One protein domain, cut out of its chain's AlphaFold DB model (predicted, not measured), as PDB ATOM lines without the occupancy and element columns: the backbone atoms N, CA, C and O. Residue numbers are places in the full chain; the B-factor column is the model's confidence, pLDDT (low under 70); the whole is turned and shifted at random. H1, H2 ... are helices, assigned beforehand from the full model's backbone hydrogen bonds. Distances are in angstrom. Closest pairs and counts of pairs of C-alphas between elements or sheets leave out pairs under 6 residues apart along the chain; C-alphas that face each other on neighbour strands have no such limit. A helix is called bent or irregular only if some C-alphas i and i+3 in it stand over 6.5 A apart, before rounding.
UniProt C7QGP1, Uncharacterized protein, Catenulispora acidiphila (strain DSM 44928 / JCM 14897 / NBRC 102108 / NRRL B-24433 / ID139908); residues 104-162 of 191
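This is residues 104 to 162 of the 191 residues of an uncharacterized protein of Catenulispora acidiphila (strain DSM 44928 / JCM 14897 / NBRC 102108 / NRRL B-24433 / ID139908) (UniProt C7QGP1). Two long helices meet near their ends as a narrow V: H1 comes in to the corner, and the longer H2 goes back out. Residues 104 to 113 of H1 and 137 to 162 of H2 stand free. The printed part has 59 residues, all helix in class, and no named strand. It is flat, 52 by 27 by 9 A, and only just extended, close to loose, with a radius of gyration of the C-alphas of 16.0 A.

H1, residues 104 to 128, has a kink of 37 degrees near residue 118 and is only just irregular, C-alphas 120 and 123 being 6.7 A apart. A tight link leads to H2, residues 132 to 162. They only just touch, only at the corner, with 3 pairs of C-alphas within 8 A, through residues 125 to 126 and 132 to 133 alone; the closest C-alphas, of Val 126 and Ala 133, are 5.7 A apart. They run opposite ways at a shallow tilt of 24 degrees, H1's line being rough. Every O i to N i+4 pair is within hydrogen-bond range in H2, 19 of 21 in H1.

H1 measures 35.0 A from C-alpha 104 at (121.474, 120.630, 144.010); H2 measures 45.3 A, ending with C-alpha 162 at (103.946, 140.414, 150.715).

The farthest C-alphas, of Ser 128 and Gly 162, are 52.0 A apart. The printed part has no cut. Residues 160 to 162 have pLDDT under 70.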
ATOM      1  N   GLY A 104     120.586 121.343 144.922       73.25
ATOM      2  CA  GLY A 104     121.474 120.630 144.010       73.25
ATOM      3  C   GLY A 104     121.419 119.122 144.234       73.25
ATOM      4  O   GLY A 104     121.088 118.390 143.300       73.25
ATOM      5  N   THR A 105     121.637 118.651 145.471       83.75
ATOM      6  CA  THR A 105     121.540 117.209 145.738       83.75
ATOM      7  C   THR A 105     120.126 116.676 145.616       83.75
ATOM      8  O   THR A 105     119.965 115.558 145.139       83.75
ATOM      9  N   LEU A 106     119.086 117.451 145.940       82.94
ATOM     10  CA  LEU A 106     117.711 116.986 145.741       82.94
ATOM     11  C   LEU A 106     117.411 116.701 144.262       82.94
ATOM     12  O   LEU A 106     116.780 115.693 143.941       82.94
ATOM     13  N   ALA A 107     117.869 117.567 143.354       85.31
ATOM     14  CA  ALA A 107     117.717 117.342 141.920       85.31
ATOM     15  C   ALA A 107     118.486 116.095 141.458       85.31
ATOM     16  O   ALA A 107     117.980 115.327 140.637       85.31
ATOM     17  N   ASP A 108     119.681 115.865 142.000       88.12
ATOM     18  CA  ASP A 108     120.482 114.686 141.680       88.12
ATOM     19  C   ASP A 108     119.864 113.393 142.238       88.12
ATOM     20  O   ASP A 108     119.796 112.394 141.521       88.12
ATOM     21  N   GLU A 109     119.334 113.403 143.462       90.19
ATOM     22  CA  GLU A 109     118.590 112.277 144.043       90.19
ATOM     23  C   GLU A 109     117.295 111.991 143.269       90.19
ATOM     24  O   GLU A 109     116.980 110.833 142.987       90.19
ATOM     25  N   ALA A 110     116.580 113.029 142.827       87.62
ATOM     26  CA  ALA A 110     115.406 112.868 141.973       87.62
ATOM     27  C   ALA A 110     115.764 112.225 140.623       87.62
ATOM     28  O   ALA A 110     115.048 111.334 140.161       87.62
ATOM     29  N   ARG A 111     116.891 112.615 140.005       91.81
ATOM     30  CA  ARG A 111     117.386 111.951 138.787       91.81
ATOM     31  C   ARG A 111     117.736 110.491 139.050       91.81
ATOM     32  O   ARG A 111     117.333 109.643 138.264       91.81
ATOM     33  N   LYS A 112     118.430 110.180 140.151       94.38
ATOM     34  CA  LYS A 112     118.761 108.791 140.519       94.38
ATOM     35  C   LYS A 112     117.504 107.939 140.687       94.38
ATOM     36  O   LYS A 112     117.445 106.830 140.156       94.38
ATOM     37  N   LEU A 113     116.493 108.464 141.382       93.19
ATOM     38  CA  LEU A 113     115.210 107.788 141.559       93.19
ATOM     39  C   LEU A 113     114.516 107.545 140.213       93.19
ATOM     40  O   LEU A 113     114.059 106.430 139.959       93.19
ATOM     41  N   TRP A 114     114.472 108.558 139.343       92.62
ATOM     42  CA  TRP A 114     113.889 108.423 138.011       92.62
ATOM     43  C   TRP A 114     114.613 107.364 137.177       92.62
ATOM     44  O   TRP A 114     113.961 106.470 136.648       92.62
ATOM     45  N   SER A 115     115.948 107.388 137.128       95.12
ATOM     46  CA  SER A 115     116.735 106.386 136.399       95.12
ATOM     47  C   SER A 115     116.483 104.964 136.912       95.12
ATOM     48  O   SER A 115     116.389 104.023 136.124       95.12
ATOM     49  N   ALA A 116     116.345 104.786 138.231       96.81
ATOM     50  CA  ALA A 116     116.037 103.484 138.820       96.81
ATOM     51  C   ALA A 116     114.623 103.001 138.457       96.81
ATOM     52  O   ALA A 116     114.433 101.822 138.146       96.81
ATOM     53  N   LEU A 117     113.640 103.904 138.476       94.88
ATOM     54  CA  LEU A 117     112.263 103.618 138.071       94.88
ATOM     55  C   LEU A 117     112.180 103.284 136.577       94.88
ATOM     56  O   LEU A 117     111.507 102.327 136.193       94.88
ATOM     57  N   GLU A 118     112.891 104.040 135.745       93.94
ATOM     58  CA  GLU A 118     112.932 103.839 134.304       93.94
ATOM     59  C   GLU A 118     113.470 102.447 133.965       93.94
ATOM     60  O   GLU A 118     112.810 101.686 133.261       93.94
ATOM     61  N   ALA A 119     114.613 102.076 134.544       96.25
ATOM     62  CA  ALA A 119     115.245 100.787 134.287       96.25
ATOM     63  C   ALA A 119     114.412  99.592 134.781       96.25
ATOM     64  O   ALA A 119     114.405  98.542 134.140       96.25
ATOM     65  N   ARG A 120     113.730  99.722 135.928       96.62
ATOM     66  CA  ARG A 120     113.030  98.594 136.572       96.62
ATOM     67  C   ARG A 120     111.568  98.447 136.177       96.62
ATOM     68  O   ARG A 120     111.050  97.339 136.238       96.62
ATOM     69  N   VAL A 121     110.898  99.544 135.835       94.19
ATOM     70  CA  VAL A 121     109.443  99.559 135.636       94.19
ATOM     71  C   VAL A 121     109.099 100.017 134.231       94.19
ATOM     72  O   VAL A 121     108.421  99.296 133.505       94.19
ATOM     73  N   VAL A 122     109.585 101.190 133.822       92.75
ATOM     74  CA  VAL A 122     109.147 101.810 132.563       92.75
ATOM     75  C   VAL A 122     109.681 101.052 131.353       92.75
ATOM     76  O   VAL A 122     108.902 100.696 130.473       92.75
ATOM     77  N   ALA A 123     110.983 100.773 131.307       92.62
ATOM     78  CA  ALA A 123     111.597 100.099 130.169       92.62
ATOM     79  C   ALA A 123     111.028  98.682 129.953       92.62
ATOM     80  O   ALA A 123     110.624  98.399 128.824       92.62
ATOM     81  N   PRO A 124     110.886  97.819 130.983       93.88
ATOM     82  CA  PRO A 124     110.217  96.529 130.819       93.88
ATOM     83  C   PRO A 124     108.756  96.665 130.374       93.88
ATOM     84  O   PRO A 124     108.338  95.974 129.450       93.88
ATOM     85  N   ALA A 125     107.988  97.589 130.965       91.50
ATOM     86  CA  ALA A 125     106.583  97.781 130.608       91.50
ATOM     87  C   ALA A 125     106.403  98.228 129.149       91.50
ATOM     88  O   ALA A 125     105.536  97.708 128.456       91.50
ATOM     89  N   VAL A 126     107.243  99.148 128.666       94.31
ATOM     90  CA  VAL A 126     107.210  99.619 127.273       94.31
ATOM     91  C   VAL A 126     107.653  98.530 126.296       94.31
ATOM     92  O   VAL A 126     107.101  98.436 125.204       94.31
ATOM     93  N   GLN A 127     108.626  97.695 126.675       94.06
ATOM     94  CA  GLN A 127     109.049  96.560 125.851       94.06
ATOM     95  C   GLN A 127     107.960  95.488 125.747       94.06
ATOM     96  O   GLN A 127     107.760  94.935 124.668       94.06
ATOM     97  N   SER A 128     107.260  95.196 126.847       96.25
ATOM     98  CA  SER A 128     106.162  94.224 126.857       96.25
ATOM     99  C   SER A 128     104.886  94.752 126.196       96.25
ATOM    100  O   SER A 128     104.160  93.965 125.598       96.25
ATOM    101  N   TYR A 129     104.628  96.061 126.282       94.75
ATOM    102  CA  TYR A 129     103.385  96.697 125.837       94.75
ATOM    103  C   TYR A 129     103.674  98.058 125.173       94.75
ATOM    104  O   TYR A 129     103.624  99.107 125.826       94.75
ATOM    105  N   PRO A 130     103.998  98.089 123.870       91.44
ATOM    106  CA  PRO A 130     104.408  99.318 123.184       91.44
ATOM    107  C   PRO A 130     103.315 100.402 123.149       91.44
ATOM    108  O   PRO A 130     103.615 101.597 123.143       91.44
ATOM    109  N   GLU A 131     102.042 100.020 123.178       92.56
ATOM    110  CA  GLU A 131     100.890 100.917 123.289       92.56
ATOM    111  C   GLU A 131     100.893 101.738 124.589       92.56
ATOM    112  O   GLU A 131     100.485 102.905 124.585       92.56
ATOM    113  N   VAL A 132     101.448 101.193 125.678       91.00
ATOM    114  CA  VAL A 132     101.556 101.879 126.974       91.00
ATOM    115  C   VAL A 132     102.454 103.110 126.873       91.00
ATOM    116  O   VAL A 132     102.199 104.101 127.555       91.00
ATOM    117  N   ALA A 133     103.439 103.130 125.967       89.38
ATOM    118  CA  ALA A 133     104.335 104.274 125.791       89.38
ATOM    119  C   ALA A 133     103.580 105.571 125.444       89.38
ATOM    120  O   ALA A 133     103.929 106.651 125.928       89.38
ATOM    121  N   ARG A 134     102.506 105.478 124.645       88.12
ATOM    122  CA  ARG A 134     101.685 106.646 124.283       88.12
ATOM    123  C   ARG A 134     100.913 107.182 125.484       88.12
ATOM    124  O   ARG A 134     100.904 108.394 125.705       88.12
ATOM    125  N   HIS A 135     100.305 106.290 126.263       91.94
ATOM    126  CA  HIS A 135      99.552 106.651 127.464       91.94
ATOM    127  C   HIS A 135     100.463 107.219 128.553       91.94
ATOM    128  O   HIS A 135     100.156 108.264 129.125       91.94
ATOM    129  N   LEU A 136     101.627 106.605 128.767       89.94
ATOM    130  CA  LEU A 136     102.618 107.073 129.728       89.94
ATOM    131  C   LEU A 136     103.163 108.456 129.343       89.94
ATOM    132  O   LEU A 136     103.297 109.333 130.193       89.94
ATOM    133  N   GLY A 137     103.403 108.691 128.049       89.00
ATOM    134  CA  GLY A 137     103.803 110.002 127.543       89.00
ATOM    135  C   GLY A 137     102.724 111.080 127.714       89.00
ATOM    136  O   GLY A 137     103.053 112.230 128.000       89.00
ATOM    137  N   ALA A 138     101.442 110.733 127.554       90.88
ATOM    138  CA  ALA A 138     100.333 111.655 127.806       90.88
ATOM    139  C   ALA A 138     100.216 112.004 129.298       90.88
ATOM    140  O   ALA A 138     100.265 113.185 129.644       90.88
ATOM    141  N   ALA A 139     100.194 110.991 130.167       90.75
ATOM    142  CA  ALA A 139     100.162 111.171 131.617       90.75
ATOM    143  C   ALA A 139     101.364 111.990 132.118       90.75
ATOM    144  O   ALA A 139     101.212 112.909 132.921       90.75
ATOM    145  N   GLY A 140     102.564 111.736 131.582       87.94
ATOM    146  CA  GLY A 140     103.764 112.501 131.922       87.94
ATOM    147  C   GLY A 140     103.646 113.994 131.597       87.94
ATOM    148  O   GLY A 140     104.086 114.835 132.383       87.94
ATOM    149  N   ARG A 141     103.007 114.357 130.474       90.25
ATOM    150  CA  ARG A 141     102.767 115.768 130.118       90.25
ATOM    151  C   ARG A 141     101.775 116.443 131.059       90.25
ATOM    152  O   ARG A 141     101.994 117.599 131.419       90.25
ATOM    153  N   GLU A 142     100.723 115.739 131.463       93.75
ATOM    154  CA  GLU A 142      99.734 116.248 132.419       93.75
ATOM    155  C   GLU A 142     100.357 116.477 133.795       93.75
ATOM    156  O   GLU A 142     100.212 117.559 134.362       93.75
ATOM    157  N   VAL A 143     101.154 115.523 134.287       87.62
ATOM    158  CA  VAL A 143     101.901 115.676 135.543       87.62
ATOM    159  C   VAL A 143     102.866 116.863 135.459       87.62
ATOM    160  O   VAL A 143     102.882 117.710 136.351       87.62
ATOM    161  N   ALA A 144     103.620 117.004 134.365       86.69
ATOM    162  CA  ALA A 144     104.517 118.146 134.175       86.69
ATOM    163  C   ALA A 144     103.768 119.492 134.095       86.69
ATOM    164  O   ALA A 144     104.289 120.532 134.511       86.69
ATOM    165  N   ALA A 145     102.549 119.510 133.550       88.69
ATOM    166  CA  ALA A 145     101.693 120.692 133.554       88.69
ATOM    167  C   ALA A 145     101.194 121.023 134.971       88.69
ATOM    168  O   ALA A 145     101.308 122.175 135.392       88.69
ATOM    169  N   ALA A 146     100.735 120.020 135.724       89.75
ATOM    170  CA  ALA A 146     100.283 120.171 137.103       89.75
ATOM    171  C   ALA A 146     101.404 120.682 138.019       89.75
ATOM    172  O   ALA A 146     101.197 121.637 138.764       89.75
ATOM    173  N   VAL A 147     102.618 120.133 137.902       85.69
ATOM    174  CA  VAL A 147     103.785 120.594 138.671       85.69
ATOM    175  C   VAL A 147     104.114 122.052 138.348       85.69
ATOM    176  O   VAL A 147     104.279 122.859 139.258       85.69
ATOM    177  N   ARG A 148     104.147 122.436 137.064       87.56
ATOM    178  CA  ARG A 148     104.375 123.841 136.679       87.56
ATOM    179  C   ARG A 148     103.287 124.771 137.208       87.56
ATOM    180  O   ARG A 148     103.595 125.886 137.624       87.56
ATOM    181  N   SER A 149     102.032 124.327 137.199       85.81
ATOM    182  CA  SER A 149     100.914 125.085 137.760       85.81
ATOM    183  C   SER A 149     101.040 125.241 139.277       85.81
ATOM    184  O   SER A 149     100.889 126.355 139.769       85.81
ATOM    185  N   ALA A 150     101.408 124.181 140.001       82.50
ATOM    186  CA  ALA A 150     101.633 124.222 141.444       82.50
ATOM    187  C   ALA A 150     102.792 125.156 141.823       82.50
ATOM    188  O   ALA A 150     102.649 125.964 142.739       82.50
ATOM    189  N   VAL A 151     103.908 125.113 141.083       84.44
ATOM    190  CA  VAL A 151     105.042 126.027 141.291       84.44
ATOM    191  C   VAL A 151     104.602 127.477 141.084       84.44
ATOM    192  O   VAL A 151     104.786 128.294 141.981       84.44
ATOM    193  N   ARG A 152     103.923 127.794 139.974       81.00
ATOM    194  CA  ARG A 152     103.411 129.155 139.729       81.00
ATOM    195  C   ARG A 152     102.380 129.607 140.764       81.00
ATOM    196  O   ARG A 152     102.401 130.760 141.177       81.00
ATOM    197  N   GLY A 153     101.493 128.711 141.191       79.38
ATOM    198  CA  GLY A 153     100.512 128.989 142.239       79.38
ATOM    199  C   GLY A 153     101.182 129.294 143.578       79.38
ATOM    200  O   GLY A 153     100.778 130.226 144.269       79.38
ATOM    201  N   SER A 154     102.255 128.567 143.908       73.38
ATOM    202  CA  SER A 154     103.068 128.875 145.081       73.38
ATOM    203  C   SER A 154     103.750 130.237 144.933       73.38
ATOM    204  O   SER A 154     103.601 131.077 145.808       73.38
ATOM    205  N   GLU A 155     104.392 130.541 143.803       72.62
ATOM    206  CA  GLU A 155     105.019 131.854 143.578       72.62
ATOM    207  C   GLU A 155     104.030 133.018 143.732       72.62
ATOM    208  O   GLU A 155     104.379 134.059 144.293       72.62
ATOM    209  N   GLN A 156     102.788 132.834 143.278       71.38
ATOM    210  CA  GLN A 156     101.728 133.824 143.422       71.38
ATOM    211  C   GLN A 156     101.324 134.025 144.891       71.38
ATOM    212  O   GLN A 156     101.233 135.166 145.341       71.38
ATOM    213  N   SER A 157     101.176 132.950 145.674       70.12
ATOM    214  CA  SER A 157     100.794 133.064 147.089       70.12
ATOM    215  C   SER A 157     101.845 133.793 147.935       70.12
ATOM    216  O   SER A 157     101.488 134.557 148.834       70.12
ATOM    217  N   TRP A 158     103.136 133.641 147.616       70.56
ATOM    218  CA  TRP A 158     104.214 134.397 148.268       70.56
ATOM    219  C   TRP A 158     104.193 135.887 147.903       70.56
ATOM    220  O   TRP A 158     104.440 136.730 148.767       70.56
ATOM    221  N   ARG A 159     103.875 136.227 146.648       72.56
ATOM    222  CA  ARG A 159     103.756 137.625 146.200       72.56
ATOM    223  C   ARG A 159     102.562 138.330 146.842       72.56
ATOM    224  O   ARG A 159     102.713 139.451 147.325       72.56
ATOM    225  N   ASP A 160     101.421 137.657 146.927       67.88
ATOM    226  CA  ASP A 160     100.203 138.220 147.520       67.88
ATOM    227  C   ASP A 160     100.320 138.362 149.048       67.88
ATOM    228  O   ASP A 160      99.837 139.338 149.625       67.88
ATOM    229  N   SER A 161     101.064 137.461 149.702       60.75
ATOM    230  CA  SER A 161     101.372 137.555 151.139       60.75
ATOM    231  C   SER A 161     102.282 138.743 151.488       60.75
ATOM    232  O   SER A 161     102.220 139.249 152.606       60.75
ATOM    233  N   GLY A 162     103.110 139.217 150.547       56.19
ATOM    234  CA  GLY A 162     103.946 140.414 150.715       56.19
ATOM    235  C   GLY A 162     103.245 141.725 150.342       56.19
ATOM    236  O   GLY A 162     103.558 142.770 150.906       56.19
TER     237      GLY A 162